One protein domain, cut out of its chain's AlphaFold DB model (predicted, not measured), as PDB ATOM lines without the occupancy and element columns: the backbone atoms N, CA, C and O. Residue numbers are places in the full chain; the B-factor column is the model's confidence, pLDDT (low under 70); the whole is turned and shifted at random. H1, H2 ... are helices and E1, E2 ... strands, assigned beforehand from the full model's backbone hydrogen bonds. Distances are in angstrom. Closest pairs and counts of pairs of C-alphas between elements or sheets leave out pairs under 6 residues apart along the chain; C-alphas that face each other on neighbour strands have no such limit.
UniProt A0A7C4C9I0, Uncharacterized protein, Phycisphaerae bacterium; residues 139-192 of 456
ATOM      1  N   ALA A 139      30.503 -24.392  42.650       83.75
ATOM      2  CA  ALA A 139      30.638 -23.111  43.343       83.75
ATOM      3  C   ALA A 139      30.955 -21.911  42.420       83.75
ATOM      4  O   ALA A 139      30.609 -20.779  42.762       83.75
ATOM      5  N   ASP A 140      31.574 -22.124  41.251       84.06
ATOM      6  CA  ASP A 140      31.907 -21.043  40.304       84.06
ATOM      7  C   ASP A 140      30.652 -20.484  39.605       84.06
ATOM      8  O   ASP A 140      30.644 -19.355  39.104       84.06
ATOM      9  N   VAL A 141      29.568 -21.268  39.560       87.31
ATOM     10  CA  VAL A 141      28.306 -20.893  38.915       87.31
ATOM     11  C   VAL A 141      27.316 -20.412  39.972       87.31
ATOM     12  O   VAL A 141      26.612 -21.201  40.601       87.31
ATOM     13  N   ASN A 142      27.229 -19.091  40.144       88.38
ATOM     14  CA  ASN A 142      26.344 -18.452  41.122       88.38
ATOM     15  C   ASN A 142      24.903 -19.011  41.072       88.38
ATOM     16  O   ASN A 142      24.216 -18.905  40.055       88.38
ATOM     17  N   GLY A 143      24.453 -19.589  42.189       87.00
ATOM     18  CA  GLY A 143      23.127 -20.192  42.346       87.00
ATOM     19  C   GLY A 143      23.003 -21.657  41.903       87.00
ATOM     20  O   GLY A 143      21.977 -22.268  42.203       87.00
ATOM     21  N   LEU A 144      24.012 -22.255  41.256       92.12
ATOM     22  CA  LEU A 144      23.941 -23.643  40.778       92.12
ATOM     23  C   LEU A 144      23.872 -24.656  41.923       92.12
ATOM     24  O   LEU A 144      23.067 -25.578  41.848       92.12
ATOM     25  N   GLU A 145      24.643 -24.465  42.999       91.50
ATOM     26  CA  GLU A 145      24.571 -25.315  44.200       91.50
ATOM     27  C   GLU A 145      23.146 -25.358  44.773       91.50
ATOM     28  O   GLU A 145      22.596 -26.432  45.000       91.50
ATOM     29  N   SER A 146      22.500 -24.194  44.905       90.38
ATOM     30  CA  SER A 146      21.106 -24.078  45.353       90.38
ATOM     31  C   SER A 146      20.129 -24.738  44.366       90.38
ATOM     32  O   SER A 146      19.254 -25.505  44.764       90.38
ATOM     33  N   ALA A 147      20.325 -24.539  43.058       89.81
ATOM     34  CA  ALA A 147      19.518 -25.157  41.999       89.81
ATOM     35  C   ALA A 147      19.763 -26.672  41.804       89.81
ATOM     36  O   ALA A 147      19.034 -27.322  41.041       89.81
ATOM     37  N   LEU A 148      20.780 -27.239  42.461       91.25
ATOM     38  CA  LEU A 148      21.013 -28.679  42.582       91.25
ATOM     39  C   LEU A 148      20.445 -29.221  43.898       91.25
ATOM     40  O   LEU A 148      19.731 -30.217  43.856       91.25
ATOM     41  N   ALA A 149      20.664 -28.537  45.024       87.88
ATOM     42  CA  ALA A 149      20.098 -28.890  46.331       87.88
ATOM     43  C   ALA A 149      18.556 -28.813  46.369       87.88
ATOM     44  O   ALA A 149      17.916 -29.518  47.141       87.88
ATOM     45  N   ALA A 150      17.943 -28.000  45.503       89.38
ATOM     46  CA  ALA A 150      16.493 -27.944  45.311       89.38
ATOM     47  C   ALA A 150      15.910 -29.120  44.493       89.38
ATOM     48  O   ALA A 150      14.707 -29.139  44.223       89.38
ATOM     49  N   ARG A 151      16.729 -30.083  44.041       90.56
ATOM     50  CA  ARG A 151      16.273 -31.244  43.258       90.56
ATOM     51  C   ARG A 151      16.042 -32.451  44.172       90.56
ATOM     52  O   ARG A 151      16.900 -32.724  45.005       90.56
ATOM     53  N   PRO A 152      14.961 -33.229  43.978       90.31
ATOM     54  CA  PRO A 152      14.774 -34.487  44.692       90.31
ATOM     55  C   PRO A 152      15.950 -35.449  44.477       90.31
ATOM     56  O   PRO A 152      16.259 -35.839  43.347       90.31
ATOM     57  N   GLU A 153      16.607 -35.831  45.570       92.38
ATOM     58  CA  GLU A 153      17.693 -36.812  45.569       92.38
ATOM     59  C   GLU A 153      17.164 -38.243  45.394       92.38
ATOM     60  O   GLU A 153      15.963 -38.496  45.471       92.38
ATOM     61  N   LYS A 154      18.062 -39.213  45.190       94.00
ATOM     62  CA  LYS A 154      17.710 -40.641  45.177       94.00
ATOM     63  C   LYS A 154      17.757 -41.200  46.596       94.00
ATOM     64  O   LYS A 154      18.806 -41.133  47.231       94.00
ATOM     65  N   GLY A 155      16.650 -41.774  47.060       92.12
ATOM     66  CA  GLY A 155      16.589 -42.444  48.357       92.12
ATOM     67  C   GLY A 155      17.183 -43.859  48.313       92.12
ATOM     68  O   GLY A 155      17.443 -44.388  47.224       92.12
ATOM     69  N   PRO A 156      17.380 -44.507  49.476       92.12
ATOM     70  CA  PRO A 156      17.866 -45.885  49.558       92.12
ATOM     71  C   PRO A 156      17.012 -46.886  48.766       92.12
ATOM     72  O   PRO A 156      17.550 -47.852  48.228       92.12
ATOM     73  N   GLY A 157      15.703 -46.644  48.646       91.38
ATOM     74  CA  GLY A 157      14.783 -47.450  47.849       91.38
ATOM     75  C   GLY A 157      14.829 -47.212  46.334       91.38
ATOM     76  O   GLY A 157      13.990 -47.761  45.626       91.38
ATOM     77  N   TYR A 158      15.735 -46.389  45.786       94.38
ATOM     78  CA  TYR A 158      15.771 -46.109  44.344       94.38
ATOM     79  C   TYR A 158      16.172 -47.343  43.512       94.38
ATOM     80  O   TYR A 158      17.327 -47.774  43.520       94.38
ATOM     81  N   MET A 159      15.241 -47.864  42.706       91.81
ATOM     82  CA  MET A 159      15.471 -48.985  41.784       91.81
ATOM     83  C   MET A 159      15.063 -48.630  40.343       91.81
ATOM     84  O   MET A 159      14.012 -48.020  40.139       91.81
ATOM     85  N   PRO A 160      15.845 -49.025  39.317       89.69
ATOM     86  CA  PRO A 160      15.422 -48.920  37.921       89.69
ATOM     87  C   PRO A 160      14.287 -49.913  37.608       89.69
ATOM     88  O   PRO A 160      14.101 -50.905  38.310       89.69
ATOM     89  N   SER A 161      13.551 -49.673  36.517       89.12
ATOM     90  CA  SER A 161      12.446 -50.544  36.064       89.12
ATOM     91  C   SER A 161      11.338 -50.748  37.117       89.12
ATOM     92  O   SER A 161      10.763 -51.832  37.263       89.12
ATOM     93  N   ARG A 162      11.029 -49.665  37.837       89.69
ATOM     94  CA  ARG A 162       9.880 -49.482  38.732       89.69
ATOM     95  C   ARG A 162       9.310 -48.075  38.544       89.69
ATOM     96  O   ARG A 162       9.992 -47.200  38.009       89.69
ATOM     97  N   ALA A 163       8.071 -47.863  38.980       91.44
ATOM     98  CA  ALA A 163       7.530 -46.517  39.137       91.44
ATOM     99  C   ALA A 163       8.274 -45.785  40.268       91.44
ATOM    100  O   ALA A 163       8.663 -46.413  41.254       91.44
ATOM    101  N   ALA A 164       8.475 -44.476  40.118       94.19
ATOM    102  CA  ALA A 164       9.101 -43.643  41.142       94.19
ATOM    103  C   ALA A 164       8.037 -43.037  42.067       94.19
ATOM    104  O   ALA A 164       7.005 -42.561  41.593       94.19
ATOM    105  N   VAL A 165       8.315 -43.029  43.367       93.69
ATOM    106  CA  VAL A 165       7.491 -42.425  44.422       93.69
ATOM    107  C   VAL A 165       8.355 -41.515  45.294       93.69
ATOM    108  O   VAL A 165       9.583 -41.618  45.289       93.69
ATOM    109  N   ILE A 166       7.720 -40.603  46.028       93.38
ATOM    110  CA  ILE A 166       8.401 -39.739  46.995       93.38
ATOM    111  C   ILE A 166       8.351 -40.447  48.351       93.38
ATOM    112  O   ILE A 166       7.271 -40.643  48.906       93.38
ATOM    113  N   GLY A 167       9.510 -40.861  48.862       88.50
ATOM    114  CA  GLY A 167       9.639 -41.494  50.173       88.50
ATOM    115  C   GLY A 167       9.403 -40.512  51.324       88.50
ATOM    116  O   GLY A 167       9.367 -39.294  51.136       88.50
ATOM    117  N   ALA A 168       9.301 -41.026  52.552       87.31
ATOM    118  CA  ALA A 168       9.002 -40.222  53.748       87.31
ATOM    119  C   ALA A 168      10.043 -39.119  54.062       87.31
ATOM    120  O   ALA A 168       9.763 -38.211  54.840       87.31
ATOM    121  N   THR A 169      11.232 -39.183  53.456       88.62
ATOM    122  CA  THR A 169      12.308 -38.178  53.537       88.62
ATOM    123  C   THR A 169      12.263 -37.124  52.420       88.62
ATOM    124  O   THR A 169      13.126 -36.252  52.378       88.62
ATOM    125  N   GLY A 170      11.302 -37.198  51.492       88.94
ATOM    126  CA  GLY A 170      11.233 -36.344  50.299       88.94
ATOM    127  C   GLY A 170      12.112 -36.806  49.126       88.94
ATOM    128  O   GLY A 170      12.121 -36.164  48.076       88.94
ATOM    129  N   GLN A 171      12.847 -37.911  49.280       93.94
ATOM    130  CA  GLN A 171      13.717 -38.474  48.243       93.94
ATOM    131  C   GLN A 171      12.941 -39.385  47.272       93.94
ATOM    132  O   GLN A 171      11.885 -39.920  47.604       93.94
ATOM    133  N   LEU A 172      13.471 -39.576  46.062       94.62
ATOM    134  CA  LEU A 172      12.909 -40.453  45.035       94.62
ATOM    135  C   LEU A 172      13.268 -41.916  45.307       94.62
ATOM    136  O   LEU A 172      14.443 -42.291  45.262       94.62
ATOM    137  N   GLU A 173      12.251 -42.747  45.503       94.94
ATOM    138  CA  GLU A 173      12.365 -44.187  45.745       94.94
ATOM    139  C   GLU A 173      11.537 -44.980  44.723       94.94
ATOM    140  O   GLU A 173      10.740 -44.412  43.975       94.94
ATOM    141  N   ALA A 174      11.738 -46.296  44.640       94.19
ATOM    142  CA  ALA A 174      10.915 -47.166  43.807       94.19
ATOM    143  C   ALA A 174       9.664 -47.643  44.552       94.19
ATOM    144  O   ALA A 174       9.730 -48.076  45.701       94.19
ATOM    145  N   ALA A 175       8.536 -47.639  43.848       93.25
ATOM    146  CA  ALA A 175       7.285 -48.233  44.294       93.25
ATOM    147  C   ALA A 175       7.478 -49.739  44.579       93.25
ATOM    148  O   ALA A 175       7.872 -50.500  43.686       93.25
ATOM    149  N   MET A 176       7.213 -50.167  45.817       88.81
ATOM    150  CA  MET A 176       7.418 -51.548  46.269       88.81
ATOM    151  C   MET A 176       6.130 -52.371  46.149       88.81
ATOM    152  O   MET A 176       5.231 -52.243  46.973       88.81
ATOM    153  N   GLY A 177       6.068 -53.228  45.131       87.56
ATOM    154  CA  GLY A 177       4.982 -54.181  44.887       87.56
ATOM    155  C   GLY A 177       5.273 -55.077  43.681       87.56
ATOM    156  O   GLY A 177       6.376 -55.032  43.110       87.56
ATOM    157  N   ASP A 178       4.288 -55.885  43.303       87.88
ATOM    158  CA  ASP A 178       4.369 -56.819  42.181       87.88
ATOM    159  C   ASP A 178       4.153 -56.125  40.828       87.88
ATOM    160  O   ASP A 178       3.641 -55.010  40.730       87.88
ATOM    161  N   SER A 179       4.535 -56.783  39.727       84.12
ATOM    162  CA  SER A 179       4.429 -56.201  38.374       84.12
ATOM    163  C   SER A 179       2.991 -56.035  37.855       84.12
ATOM    164  O   SER A 179       2.803 -55.570  36.733       84.12
ATOM    165  N   THR A 180       1.994 -56.444  38.640       85.88
ATOM    166  CA  THR A 180       0.552 -56.295  38.379       85.88
ATOM    167  C   THR A 180      -0.122 -55.258  39.280       85.88
ATOM    168  O   THR A 180      -1.323 -55.035  39.140       85.88
ATOM    169  N   ASP A 181       0.612 -54.641  40.210       89.44
ATOM    170  CA  ASP A 181       0.058 -53.656  41.136       89.44
ATOM    171  C   ASP A 181      -0.040 -52.252  40.527       89.44
ATOM    172  O   ASP A 181       0.761 -51.835  39.686       89.44
ATOM    173  N   CYS A 182      -1.009 -51.487  41.023       89.31
ATOM    174  CA  CYS A 182      -1.168 -50.072  40.731       89.31
ATOM    175  C   CYS A 182      -0.513 -49.221  41.827       89.31
ATOM    176  O   CYS A 182      -0.668 -49.486  43.021       89.31
ATOM    177  N   VAL A 183       0.159 -48.142  41.416       92.31
ATOM    178  CA  VAL A 183       0.600 -47.075  42.327       92.31
ATOM    179  C   VAL A 183      -0.574 -46.132  42.581       92.31
ATOM    180  O   VAL A 183      -1.243 -45.693  41.644       92.31
ATOM    181  N   ARG A 184      -0.837 -45.834  43.852       87.75
ATOM    182  CA  ARG A 184      -1.904 -44.938  44.310       87.75
ATOM    183  C   ARG A 184      -1.400 -43.495  44.410       87.75
ATOM    184  O   ARG A 184      -0.201 -43.234  44.400       87.75
ATOM    185  N   ALA A 185      -2.325 -42.540  44.521       86.88
ATOM    186  CA  ALA A 185      -2.002 -41.107  44.570       86.88
ATOM    187  C   ALA A 185      -1.193 -40.680  45.818       86.88
ATOM    188  O   ALA A 185      -0.572 -39.623  45.804       86.88
ATOM    189  N   ASP A 186      -1.179 -41.503  46.869       85.88
ATOM    190  CA  ASP A 186      -0.363 -41.348  48.081       85.88
ATOM    191  C   ASP A 186       1.025 -42.020  47.977       85.88
ATOM    192  O   ASP A 186       1.788 -42.020  48.939       85.88
ATOM    193  N   GLY A 187       1.362 -42.606  46.821       88.06
ATOM    194  CA  GLY A 187       2.602 -43.353  46.593       88.06
ATOM    195  C   GLY A 187       2.582 -44.801  47.096       88.06
ATOM    196  O   GLY A 187       3.552 -45.526  46.873       88.06
ATOM    197  N   SER A 188       1.498 -45.258  47.735       87.19
ATOM    198  CA  SER A 188       1.352 -46.662  48.129       87.19
ATOM    199  C   SER A 188       1.077 -47.568  46.920       87.19
ATOM    200  O   SER A 188       0.708 -47.109  45.836       87.19
ATOM    201  N   VAL A 189       1.284 -48.875  47.089       90.56
ATOM    202  CA  VAL A 189       1.204 -49.874  46.013       90.56
ATOM    203  C   VAL A 189       0.268 -51.005  46.421       90.56
ATOM    204  O   VAL A 189       0.210 -51.379  47.593       90.56
ATOM    205  N   GLY A 190      -0.476 -51.545  45.461       87.81
ATOM    206  CA  GLY A 190      -1.256 -52.768  45.638       87.81
ATOM    207  C   GLY A 190      -2.217 -53.022  44.475       87.81
ATOM    208  O   GLY A 190      -2.201 -52.273  43.492       87.81
ATOM    209  N   PRO A 191      -3.100 -54.030  44.588       87.00
ATOM    210  CA  PRO A 191      -3.919 -54.481  43.472       87.00
ATOM    211  C   PRO A 191      -4.751 -53.368  42.827       87.00
ATOM    212  O   PRO A 191      -5.489 -52.634  43.501       87.00
ATOM    213  N   CYS A 192      -4.651 -53.268  41.500       81.56
ATOM    214  CA  CYS A 192      -5.479 -52.382  40.690       81.56
ATOM    215  C   CYS A 192      -6.970 -52.674  40.936       81.56
ATOM    216  O   CYS A 192      -7.417 -53.809  40.792       81.56
TER     217      CYS A 192
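AT A GLANCE: This is residues 139 to 192 of the 456 residues of an uncharacterized protein of Phycisphaerae bacterium (UniProt A0A7C4C9I0). Little regular structure: two small strand hairpins, E1 with E2 and E3 with E4, follow one another, and from them a thin arm with the short helix H1 sticks out, residues 139 to 150 standing free. The 54 printed residues, 18 of them in named elements, run H1, E1, E2, E3, E4, mixed in class, with two antiparallel two-strand sheets. The whole is only just loose, close to extended, with a radius of gyration of the C-alphas of 14.6 A, spanning 49 by 20 by 14 A.

IN THESE COORDINATES: E1 is residues 164 to 166, 7.1 A; E2 172 to 174, 7.1 A; E3 181 to 183, 6.7 A; E4 189 to 191, 7.3 A, ending at C-alpha 191 (-3.919, -54.481, 43.472). H1 is residues 144 to 149, 8.6 A, from C-alpha 144 (23.941, -23.643, 40.778).

HOW THE PARTS SIT: In hairpin E1 and E2, N 165 and O 173 are 2.9 A apart, within hydrogen-bond range. In hairpin E3 and E4, N 182 and O 190 are 2.9 A apart, likewise within range. E2 and E3 are apart. In H1 every O i to N i+4 pair is within range.

THE WHOLE: The C-alphas of Asp 140 and Pro 191 are farthest apart, 49.1 A. The link from H1 to E1 is long, 14 residues. The printed part has no cut, and no printed residue is under pLDDT 70.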